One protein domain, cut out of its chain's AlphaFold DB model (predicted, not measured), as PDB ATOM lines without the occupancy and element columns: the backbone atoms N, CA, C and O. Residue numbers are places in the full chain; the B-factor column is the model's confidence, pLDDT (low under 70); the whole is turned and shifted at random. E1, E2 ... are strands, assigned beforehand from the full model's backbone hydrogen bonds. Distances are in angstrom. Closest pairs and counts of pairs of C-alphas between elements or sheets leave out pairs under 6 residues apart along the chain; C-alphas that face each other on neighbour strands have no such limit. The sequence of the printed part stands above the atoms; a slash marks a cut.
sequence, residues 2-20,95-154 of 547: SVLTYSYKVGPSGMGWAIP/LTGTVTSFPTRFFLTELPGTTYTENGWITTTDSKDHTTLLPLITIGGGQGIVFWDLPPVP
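AT A GLANCE: This is residues 2 to 20 and 95 to 154 of the 547 residues of an uncharacterized protein of Oidiodendron maius Zn (UniProt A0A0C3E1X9). A strongly twisted, curled sheet of four strands makes the core, with the hairpin of E4 and E5 reaching far to one end; a small two-strand hairpin, E1 and E2, is set off at the opposite end. The printed part has 79 residues and no named helix, with six strands in chain order E1 to E6. The larger sheet runs E3, E6, E5, E4, all antiparallel, and the class is all strand, though under half of the residues, 36 of 79, are in named strands. The whole is only just compact, close to loose, with a radius of gyration of the C-alphas of 13.5 A and spans of 36 by 29 by 27 A.

IN THESE COORDINATES: E5, residues 131 to 139, is the longest strand at 25.0 A. E4, residues 120 to 125, measures 16.8 A, and E6, residues 143 to 148, 16.2 A, ending at C-alpha 148 (44.594, 31.717, -2.137). E3 is residues 107 to 111, 12.9 A. E1, residues 7 to 11, begins at C-alpha 7 (61.659, 31.483, 6.099); it and E2, residues 14 to 18, each measure 13.0 A.

HOW THE PARTS SIT: E4, E5 and E6 form a meander, each strand the antiparallel neighbour of the one before. With E3 beside E6 they make a Greek key, the first of four successive strands pairing with the fourth. Pairing on E5 is staggered: residues 131 to 136 pair with E4, N 134 and O 122 at 2.9 A, and 136 to 139 with E6, N 139 and O 143 at 3.0 A. Between E3 and E6, N 111 and O 144 are 2.8 A apart. In the hairpin of E1 and E2, N 9 and O 16 are 3.1 A apart. E2 is only just apart from E5, closest C-alphas 8.0 A.

THE WHOLE: The farthest C-alphas, of Pro 20 and Lys 128, are 37.8 A apart. Residues 21 to 94 are not printed; C-alphas 20 and 95 are 16.6 A apart across the cut. No link printed whole is long. Confidence is under 70 at residues 2 to 20, 95 to 100 and 152 to 154.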
ATOM      1  N   SER A   2      58.466  43.217  -6.648       30.53
ATOM      2  CA  SER A   2      58.571  43.040  -5.194       30.53
ATOM      3  C   SER A   2      58.872  41.574  -4.897       30.53
ATOM      4  O   SER A   2      58.074  40.710  -5.252       30.53
ATOM      5  N   VAL A   3      60.027  41.295  -4.290       31.61
ATOM      6  CA  VAL A   3      60.411  39.942  -3.856       31.61
ATOM      7  C   VAL A   3      60.019  39.789  -2.393       31.61
ATOM      8  O   VAL A   3      60.382  40.633  -1.575       31.61
ATOM      9  N   LEU A   4      59.279  38.730  -2.065       35.12
ATOM     10  CA  LEU A   4      58.764  38.496  -0.717       35.12
ATOM     11  C   LEU A   4      59.359  37.201  -0.154       35.12
ATOM     12  O   LEU A   4      58.865  36.099  -0.390       35.12
ATOM     13  N   THR A   5      60.483  37.348   0.547       34.03
ATOM     14  CA  THR A   5      61.249  36.227   1.100       34.03
ATOM     15  C   THR A   5      60.694  35.817   2.460       34.03
ATOM     16  O   THR A   5      60.742  36.588   3.415       34.03
ATOM     17  N   TYR A   6      60.234  34.572   2.562       39.47
ATOM     18  CA  TYR A   6      59.837  33.947   3.821       39.47
ATOM     19  C   TYR A   6      60.861  32.891   4.244       39.47
ATOM     20  O   TYR A   6      61.522  32.272   3.411       39.47
ATOM     21  N   SER A   7      60.957  32.645   5.549       33.28
ATOM     22  CA  SER A   7      61.659  31.483   6.099       33.28
ATOM     23  C   SER A   7      60.854  30.905   7.258       33.28
ATOM     24  O   SER A   7      60.164  31.642   7.969       33.28
ATOM     25  N   TYR A   8      60.926  29.590   7.442       39.53
ATOM     26  CA  TYR A   8      60.277  28.902   8.550       39.53
ATOM     27  C   TYR A   8      61.260  27.984   9.269       39.53
ATOM     28  O   TYR A   8      62.235  27.500   8.692       39.53
ATOM     29  N   LYS A   9      60.997  27.738  10.553       33.09
ATOM     30  CA  LYS A   9      61.695  26.707  11.324       33.09
ATOM     31  C   LYS A   9      60.694  25.667  11.794       33.09
ATOM     32  O   LYS A   9      59.710  25.992  12.456       33.09
ATOM     33  N   VAL A  10      60.979  24.409  11.470       34.03
ATOM     34  CA  VAL A  10      60.279  23.258  12.043       34.03
ATOM     35  C   VAL A  10      60.902  22.982  13.409       34.03
ATOM     36  O   VAL A  10      62.048  22.534  13.505       34.03
ATOM     37  N   GLY A  11      60.170  23.324  14.468       42.78
ATOM     38  CA  GLY A  11      60.545  23.033  15.849       42.78
ATOM     39  C   GLY A  11      59.729  21.869  16.426       42.78
ATOM     40  O   GLY A  11      58.723  21.476  15.835       42.78
ATOM     41  N   PRO A  12      60.090  21.353  17.618       34.84
ATOM     42  CA  PRO A  12      59.314  20.309  18.302       34.84
ATOM     43  C   PRO A  12      57.849  20.693  18.579       34.84
ATOM     44  O   PRO A  12      57.009  19.816  18.755       34.84
ATOM     45  N   SER A  13      57.549  21.996  18.601       32.50
ATOM     46  CA  SER A  13      56.218  22.567  18.841       32.50
ATOM     47  C   SER A  13      55.413  22.863  17.565       32.50
ATOM     48  O   SER A  13      54.316  23.402  17.669       32.50
ATOM     49  N   GLY A  14      55.940  22.563  16.369       33.50
ATOM     50  CA  GLY A  14      55.286  22.837  15.081       33.50
ATOM     51  C   GLY A  14      56.047  23.811  14.171       33.50
ATOM     52  O   GLY A  14      57.252  24.030  14.320       33.50
ATOM     53  N   MET A  15      55.338  24.371  13.185       35.16
ATOM     54  CA  MET A  15      55.893  25.282  12.175       35.16
ATOM     55  C   MET A  15      55.879  26.734  12.666       35.16
ATOM     56  O   MET A  15      54.830  27.374  12.712       35.16
ATOM     57  N   GLY A  16      57.055  27.264  13.005       30.98
ATOM     58  CA  GLY A  16      57.230  28.677  13.330       30.98
ATOM     59  C   GLY A  16      57.492  29.510  12.076       30.98
ATOM     60  O   GLY A  16      58.534  29.347  11.437       30.98
ATOM     61  N   TRP A  17      56.572  30.423  11.757       36.53
ATOM     62  CA  TRP A  17      56.746  31.444  10.721       36.53
ATOM     63  C   TRP A  17      57.398  32.699  11.304       36.53
ATOM     64  O   TRP A  17      56.992  33.171  12.366       36.53
ATOM     65  N   ALA A  18      58.362  33.271  10.585       34.31
ATOM     66  CA  ALA A  18      58.903  34.594  10.876       34.31
ATOM     67  C   ALA A  18      58.856  35.449   9.605       34.31
ATOM     68  O   ALA A  18      59.520  35.139   8.614       34.31
ATOM     69  N   ILE A  19      58.072  36.528   9.635       35.75
ATOM     70  CA  ILE A  19      58.099  37.556   8.592       35.75
ATOM     71  C   ILE A  19      59.300  38.468   8.896       35.75
ATOM     72  O   ILE A  19      59.334  39.051   9.983       35.75
ATOM     73  N   PRO A  20      60.294  38.602   7.999       32.66
ATOM     74  CA  PRO A  20      61.339  39.603   8.178       32.66
ATOM     75  C   PRO A  20      60.721  41.003   8.074       32.66
ATOM     76  O   PRO A  20      59.942  41.275   7.162       32.66
ATOM     77  N   LEU A  95      63.983  23.375   5.393       38.06
ATOM     78  CA  LEU A  95      63.605  23.711   4.022       38.06
ATOM     79  C   LEU A  95      63.150  25.182   3.964       38.06
ATOM     80  O   LEU A  95      62.378  25.637   4.802       38.06
ATOM     81  N   THR A  96      63.659  25.938   2.993       37.53
ATOM     82  CA  THR A  96      63.319  27.354   2.787       37.53
ATOM     83  C   THR A  96      63.032  27.573   1.308       37.53
ATOM     84  O   THR A  96      63.903  27.348   0.470       37.53
ATOM     85  N   GLY A  97      61.811  27.999   0.984       46.75
ATOM     86  CA  GLY A  97      61.369  28.289  -0.381       46.75
ATOM     87  C   GLY A  97      61.114  29.781  -0.576       46.75
ATOM     88  O   GLY A  97      60.432  30.402   0.233       46.75
ATOM     89  N   THR A  98      61.646  30.359  -1.656       56.38
ATOM     90  CA  THR A  98      61.411  31.769  -2.021       56.38
ATOM     91  C   THR A  98      60.456  31.846  -3.206       56.38
ATOM     92  O   THR A  98      60.761  31.321  -4.277       56.38
ATOM     93  N   VAL A  99      59.323  32.531  -3.041       54.84
ATOM     94  CA  VAL A  99      58.391  32.820  -4.139       54.84
ATOM     95  C   VAL A  99      58.894  34.063  -4.878       54.84
ATOM     96  O   VAL A  99      58.762  35.185  -4.398       54.84
ATOM     97  N   THR A 100      59.522  33.859  -6.037       59.34
ATOM     98  CA  THR A 100      60.113  34.941  -6.850       59.34
ATOM     99  C   THR A 100      59.115  35.610  -7.799       59.34
ATOM    100  O   THR A 100      59.375  36.711  -8.284       59.34
ATOM    101  N   SER A 101      57.967  34.980  -8.046       73.75
ATOM    102  CA  SER A 101      56.843  35.546  -8.791       73.75
ATOM    103  C   SER A 101      55.518  34.981  -8.281       73.75
ATOM    104  O   SER A 101      55.417  33.806  -7.930       73.75
ATOM    105  N   PHE A 102      54.487  35.824  -8.243       75.75
ATOM    106  CA  PHE A 102      53.133  35.398  -7.906       75.75
ATOM    107  C   PHE A 102      52.408  34.900  -9.170       75.75
ATOM    108  O   PHE A 102      52.451  35.588 -10.195       75.75
ATOM    109  N   PRO A 103      51.732  33.736  -9.131       79.44
ATOM    110  CA  PRO A 103      50.815  33.318 -10.189       79.44
ATOM    111  C   PRO A 103      49.746  34.380 -10.465       79.44
ATOM    112  O   PRO A 103      49.281  35.047  -9.546       79.44
ATOM    113  N   THR A 104      49.248  34.464 -11.700       80.38
ATOM    114  CA  THR A 104      48.175  35.404 -12.097       80.38
ATOM    115  C   THR A 104      46.816  35.156 -11.430       80.38
ATOM    116  O   THR A 104      45.870  35.895 -11.693       80.38
ATOM    117  N   ARG A 105      46.706  34.128 -10.582       85.00
ATOM    118  CA  ARG A 105      45.540  33.856  -9.734       85.00
ATOM    119  C   ARG A 105      45.816  33.954  -8.238       85.00
ATOM    120  O   ARG A 105      44.870  33.918  -7.472       85.00
ATOM    121  N   PHE A 106      47.070  34.085  -7.815       85.38
ATOM    122  CA  PHE A 106      47.391  34.202  -6.398       85.38
ATOM    123  C   PHE A 106      46.859  35.530  -5.847       85.38
ATOM    124  O   PHE A 106      47.171  36.598  -6.380       85.38
ATOM    125  N   PHE A 107      46.094  35.467  -4.759       90.38
ATOM    126  CA  PHE A 107      45.652  36.644  -4.015       90.38
ATOM    127  C   PHE A 107      45.662  36.375  -2.512       90.38
ATOM    128  O   PHE A 107      45.573  35.235  -2.054       90.38
ATOM    129  N   LEU A 108      45.771  37.452  -1.737       91.12
ATOM    130  CA  LEU A 108      45.634  37.410  -0.288       91.12
ATOM    131  C   LEU A 108      44.239  37.896   0.108       91.12
ATOM    132  O   LEU A 108      43.638  38.726  -0.577       91.12
ATOM    133  N   THR A 109      43.722  37.408   1.228       93.88
ATOM    134  CA  THR A 109      42.500  37.942   1.843       93.88
ATOM    135  C   THR A 109      42.715  38.091   3.335       93.88
ATOM    136  O   THR A 109      43.093  37.134   4.009       93.88
ATOM    137  N   GLU A 110      42.464  39.292   3.844       93.19
ATOM    138  CA  GLU A 110      42.332  39.532   5.277       93.19
ATOM    139  C   GLU A 110      40.973  38.993   5.742       93.19
ATOM    140  O   GLU A 110      39.941  39.301   5.141       93.19
ATOM    141  N   LEU A 111      40.962  38.168   6.786       91.38
ATOM    142  CA  LEU A 111      39.746  37.599   7.358       91.38
ATOM    143  C   LEU A 111      39.131  38.575   8.378       91.38
ATOM    144  O   LEU A 111      39.729  38.804   9.433       91.38
ATOM    145  N   PRO A 112      37.940  39.144   8.111       87.06
ATOM    146  CA  PRO A 112      37.331  40.119   9.003       87.06
ATOM    147  C   PRO A 112      36.709  39.466  10.247       87.06
ATOM    148  O   PRO A 112      36.181  38.354  10.209       87.06
ATOM    149  N   GLY A 113      36.686  40.211  11.354       79.62
ATOM    150  CA  GLY A 113      35.850  39.911  12.524       79.62
ATOM    151  C   GLY A 113      36.308  38.758  13.423       79.62
ATOM    152  O   GLY A 113      35.587  38.407  14.353       79.62
ATOM    153  N   THR A 114      37.486  38.176  13.186       80.69
ATOM    154  CA  THR A 114      38.053  37.098  14.013       80.69
ATOM    155  C   THR A 114      39.472  37.447  14.452       80.69
ATOM    156  O   THR A 114      40.333  37.722  13.624       80.69
ATOM    157  N   THR A 115      39.712  37.456  15.766       90.31
ATOM    158  CA  THR A 115      41.019  37.786  16.354       90.31
ATOM    159  C   THR A 115      41.908  36.546  16.374       90.31
ATOM    160  O   THR A 115      41.805  35.717  17.279       90.31
ATOM    161  N   TYR A 116      42.784  36.409  15.385       90.00
ATOM    162  CA  TYR A 116      43.702  35.280  15.276       90.00
ATOM    163  C   TYR A 116      45.019  35.560  16.008       90.00
ATOM    164  O   TYR A 116      45.743  36.497  15.678       90.00
ATOM    165  N   THR A 117      45.339  34.738  17.009       91.38
ATOM    166  CA  THR A 117      46.513  34.916  17.884       91.38
ATOM    167  C   THR A 117      47.728  34.072  17.495       91.38
ATOM    168  O   THR A 117      48.814  34.309  18.018       91.38
ATOM    169  N   GLU A 118      47.559  33.085  16.615       91.38
ATOM    170  CA  GLU A 118      48.607  32.151  16.199       91.38
ATOM    171  C   GLU A 118      48.448  31.719  14.735       91.38
ATOM    172  O   GLU A 118      47.331  31.562  14.237       91.38
ATOM    173  N   ASN A 119      49.575  31.508  14.047       90.19
ATOM    174  CA  ASN A 119      49.584  30.985  12.681       90.19
ATOM    175  C   ASN A 119      49.013  29.561  12.659       90.19
ATOM    176  O   ASN A 119      49.372  28.733  13.496       90.19
ATOM    177  N   GLY A 120      48.190  29.249  11.663       93.38
ATOM    178  CA  GLY A 120      47.477  27.978  11.607       93.38
ATOM    179  C   GLY A 120      47.039  27.595  10.200       93.38
ATOM    180  O   GLY A 120      47.632  28.007   9.204       93.38
ATOM    181  N   TRP A 121      45.978  26.800  10.133       91.31
ATOM    182  CA  TRP A 121      45.365  26.346   8.888       91.31
ATOM    183  C   TRP A 121      43.861  26.551   8.984       91.31
ATOM    184  O   TRP A 121      43.254  26.152   9.980       91.31
ATOM    185  N   ILE A 122      43.262  27.144   7.952       89.94
ATOM    186  CA  ILE A 122      41.808  27.110   7.782       89.94
ATOM    187  C   ILE A 122      41.434  26.045   6.756       89.94
ATOM    188  O   ILE A 122      42.182  25.759   5.820       89.94
ATOM    189  N   THR A 123      40.248  25.483   6.937       89.56
ATOM    190  CA  THR A 123      39.655  24.510   6.025       89.56
ATOM    191  C   THR A 123      38.562  25.213   5.236       89.56
ATOM    192  O   THR A 123      37.608  25.716   5.831       89.56
ATOM    193  N   THR A 124      38.690  25.256   3.914       86.50
ATOM    194  CA  THR A 124      37.670  25.800   3.009       86.50
ATOM    195  C   THR A 124      37.109  24.689   2.134       86.50
ATOM    196  O   THR A 124      37.816  23.749   1.773       86.50
ATOM    197  N   THR A 125      35.824  24.780   1.808       89.06
ATOM    198  CA  THR A 125      35.120  23.782   0.998       89.06
ATOM    199  C   THR A 125      34.507  24.482  -0.210       89.06
ATOM    200  O   THR A 125      33.835  25.502  -0.044       89.06
ATOM    201  N   ASP A 126      34.781  23.987  -1.419       83.81
ATOM    202  CA  ASP A 126      34.212  24.544  -2.652       83.81
ATOM    203  C   ASP A 126      32.738  24.130  -2.843       83.81
ATOM    204  O   ASP A 126      32.171  23.353  -2.075       83.81
ATOM    205  N   SER A 127      32.089  24.632  -3.897       88.88
ATOM    206  CA  SER A 127      30.694  24.292  -4.228       88.88
ATOM    207  C   SER A 127      30.487  22.863  -4.768       88.88
ATOM    208  O   SER A 127      29.430  22.568  -5.329       88.88
ATOM    209  N   LYS A 128      31.489  21.988  -4.632       91.00
ATOM    210  CA  LYS A 128      31.498  20.570  -5.024       91.00
ATOM    211  C   LYS A 128      32.002  19.669  -3.882       91.00
ATOM    212  O   LYS A 128      32.430  18.546  -4.135       91.00
ATOM    213  N   ASP A 129      31.985  20.179  -2.649       87.81
ATOM    214  CA  ASP A 129      32.482  19.531  -1.430       87.81
ATOM    215  C   ASP A 129      34.002  19.228  -1.410       87.81
ATOM    216  O   ASP A 129      34.502  18.574  -0.486       87.81
ATOM    217  N   HIS A 130      34.791  19.749  -2.364       83.50
ATOM    218  CA  HIS A 130      36.247  19.619  -2.307       83.50
ATOM    219  C   HIS A 130      36.796  20.466  -1.165       83.50
ATOM    220  O   HIS A 130      36.565  21.671  -1.093       83.50
ATOM    221  N   THR A 131      37.556  19.828  -0.281       80.12
ATOM    222  CA  THR A 131      38.091  20.460   0.922       80.12
ATOM    223  C   THR A 131      39.566  20.812   0.739       80.12
ATOM    224  O   THR A 131      40.401  19.927   0.540       80.12
ATOM    225  N   THR A 132      39.889  22.099   0.832       87.50
ATOM    226  CA  THR A 132      41.240  22.657   0.706       87.50
ATOM    227  C   THR A 132      41.715  23.188   2.060       87.50
ATOM    228  O   THR A 132      40.979  23.864   2.775       87.50
ATOM    229  N   LEU A 133      42.967  22.887   2.417       85.81
ATOM    230  CA  LEU A 133      43.648  23.502   3.556       85.81
ATOM    231  C   LEU A 133      44.406  24.737   3.067       85.81
ATOM    232  O   LEU A 133      45.236  24.626   2.166       85.81
ATOM    233  N   LEU A 134      44.139  25.895   3.669       91.44
ATOM    234  CA  LEU A 134      44.831  27.148   3.363       91.44
ATOM    235  C   LEU A 134      45.644  27.603   4.583       91.44
ATOM    236  O   LEU A 134      45.126  27.547   5.705       91.44
ATOM    237  N   PRO A 135      46.895  28.063   4.403       89.44
ATOM    238  CA  PRO A 135      47.681  28.591   5.504       89.44
ATOM    239  C   PRO A 135      47.095  29.928   5.966       89.44
ATOM    240  O   PRO A 135      46.796  30.814   5.161       89.44
ATOM    241  N   LEU A 136      46.964  30.060   7.282       91.56
ATOM    242  CA  LEU A 136      46.575  31.280   7.971       91.56
ATOM    243  C   LEU A 136      47.822  31.873   8.629       91.56
ATOM    244  O   LEU A 136      48.375  31.269   9.553       91.56
ATOM    245  N   ILE A 137      48.238  33.058   8.189       92.94
ATOM    246  CA  ILE A 137      49.318  33.813   8.835       92.94
ATOM    247  C   ILE A 137      48.707  34.962   9.631       92.94
ATOM    248  O   ILE A 137      47.919  35.747   9.105       92.94
ATOM    249  N   THR A 138      49.068  35.066  10.905       91.00
ATOM    250  CA  THR A 138      48.545  36.086  11.817       91.00
ATOM    251  C   THR A 138      49.490  37.267  11.896       91.00
ATOM    252  O   THR A 138      50.644  37.109  12.306       91.00
ATOM    253  N   ILE A 139      49.000  38.454  11.546       87.31
ATOM    254  CA  ILE A 139      49.739  39.703  11.746       87.31
ATOM    255  C   ILE A 139      49.363  40.344  13.089       87.31
ATOM    256  O   ILE A 139      48.274  40.136  13.634       87.31
ATOM    257  N   GLY A 140      50.297  41.112  13.657       84.56
ATOM    258  CA  GLY A 140      50.102  41.788  14.941       84.56
ATOM    259  C   GLY A 140      48.878  42.709  14.911       84.56
ATOM    260  O   GLY A 140      48.706  43.470  13.967       84.56
ATOM    261  N   GLY A 141      48.030  42.618  15.938       85.75
ATOM    262  CA  GLY A 141      46.687  43.220  15.948       85.75
ATOM    263  C   GLY A 141      45.555  42.195  15.818       85.75
ATOM    264  O   GLY A 141      44.411  42.516  16.122       85.75
ATOM    265  N   GLY A 142      45.873  40.945  15.458       88.12
ATOM    266  CA  GLY A 142      44.918  39.832  15.425       88.12
ATOM    267  C   GLY A 142      44.226  39.628  14.078       88.12
ATOM    268  O   GLY A 142      43.317  38.810  13.984       88.12
ATOM    269  N   GLN A 143      44.643  40.348  13.035       91.75
ATOM    270  CA  GLN A 143      44.150  40.145  11.675       91.75
ATOM    271  C   GLN A 143      44.784  38.876  11.081       91.75
ATOM    272  O   GLN A 143      46.001  38.669  11.154       91.75
ATOM    273  N   GLY A 144      43.951  38.012  10.503       93.31
ATOM    274  CA  GLY A 144      44.383  36.790   9.827       93.31
ATOM    275  C   GLY A 144      44.489  37.003   8.322       93.31
ATOM    276  O   GLY A 144      43.539  37.482   7.709       93.31
ATOM    277  N   ILE A 145      45.614  36.626   7.719       93.00
ATOM    278  CA  ILE A 145      45.822  36.662   6.267       93.00
ATOM    279  C   ILE A 145      45.790  35.235   5.720       93.00
ATOM    280  O   ILE A 145      46.541  34.366   6.171       93.00
ATOM    281  N   VAL A 146      44.940  35.016   4.717       93.62
ATOM    282  CA  VAL A 146      44.832  33.767   3.952       93.62
ATOM    283  C   VAL A 146      45.438  33.949   2.569       93.62
ATOM    284  O   VAL A 146      45.261  34.990   1.932       93.62
ATOM    285  N   PHE A 147      46.128  32.910   2.104       90.81
ATOM    286  CA  PHE A 147      46.797  32.846   0.810       90.81
ATOM    287  C   PHE A 147      46.009  31.908  -0.112       90.81
ATOM    288  O   PHE A 147      45.940  30.704   0.146       90.81
ATOM    289  N   TRP A 148      45.411  32.456  -1.169       89.56
ATOM    290  CA  TRP A 148      44.594  31.717  -2.137       89.56
ATOM    291  C   TRP A 148      45.369  31.422  -3.419       89.56
ATOM    292  O   TRP A 148      46.315  32.136  -3.757       89.56
ATOM    293  N   ASP A 149      44.961  30.364  -4.126       86.44
ATOM    294  CA  ASP A 149      45.569  29.893  -5.380       86.44
ATOM    295  C   ASP A 149      47.110  29.821  -5.323       86.44
ATOM    296  O   ASP A 149      47.827  30.116  -6.286       86.44
ATOM    297  N   LEU A 150      47.627  29.390  -4.164       80.75
ATOM    298  CA  LEU A 150      49.011  28.953  -4.014       80.75
ATOM    299  C   LEU A 150      49.302  27.832  -5.029       80.75
ATOM    300  O   LEU A 150      48.478  26.926  -5.182       80.75
ATOM    301  N   PRO A 151      50.471  27.840  -5.700       73.62
ATOM    302  CA  PRO A 151      50.897  26.712  -6.517       73.62
ATOM    303  C   PRO A 151      50.853  25.409  -5.704       73.62
ATOM    304  O   PRO A 151      51.286  25.426  -4.548       73.62
ATOM    305  N   PRO A 152      50.395  24.283  -6.282       68.38
ATOM    306  CA  PRO A 152      50.503  22.983  -5.631       68.38
ATOM    307  C   PRO A 152      51.957  22.723  -5.232       68.38
ATOM    308  O   PRO A 152      52.835  22.650  -6.092       68.38
ATOM    309  N   VAL A 153      52.213  22.618  -3.927       62.66
ATOM    310  CA  VAL A 153      53.541  22.297  -3.401       62.66
ATOM    311  C   VAL A 153      53.777  20.805  -3.658       62.66
ATOM    312  O   VAL A 153      53.038  19.990  -3.101       62.66
ATOM    313  N   PRO A 154      54.743  20.421  -4.515       52.47
ATOM    314  CA  PRO A 154      55.037  19.013  -4.749       52.47
ATOM    315  C   PRO A 154      55.600  18.365  -3.477       52.47
ATOM    316  O   PRO A 154      56.161  19.041  -2.617       52.47
TER     317      PRO A 154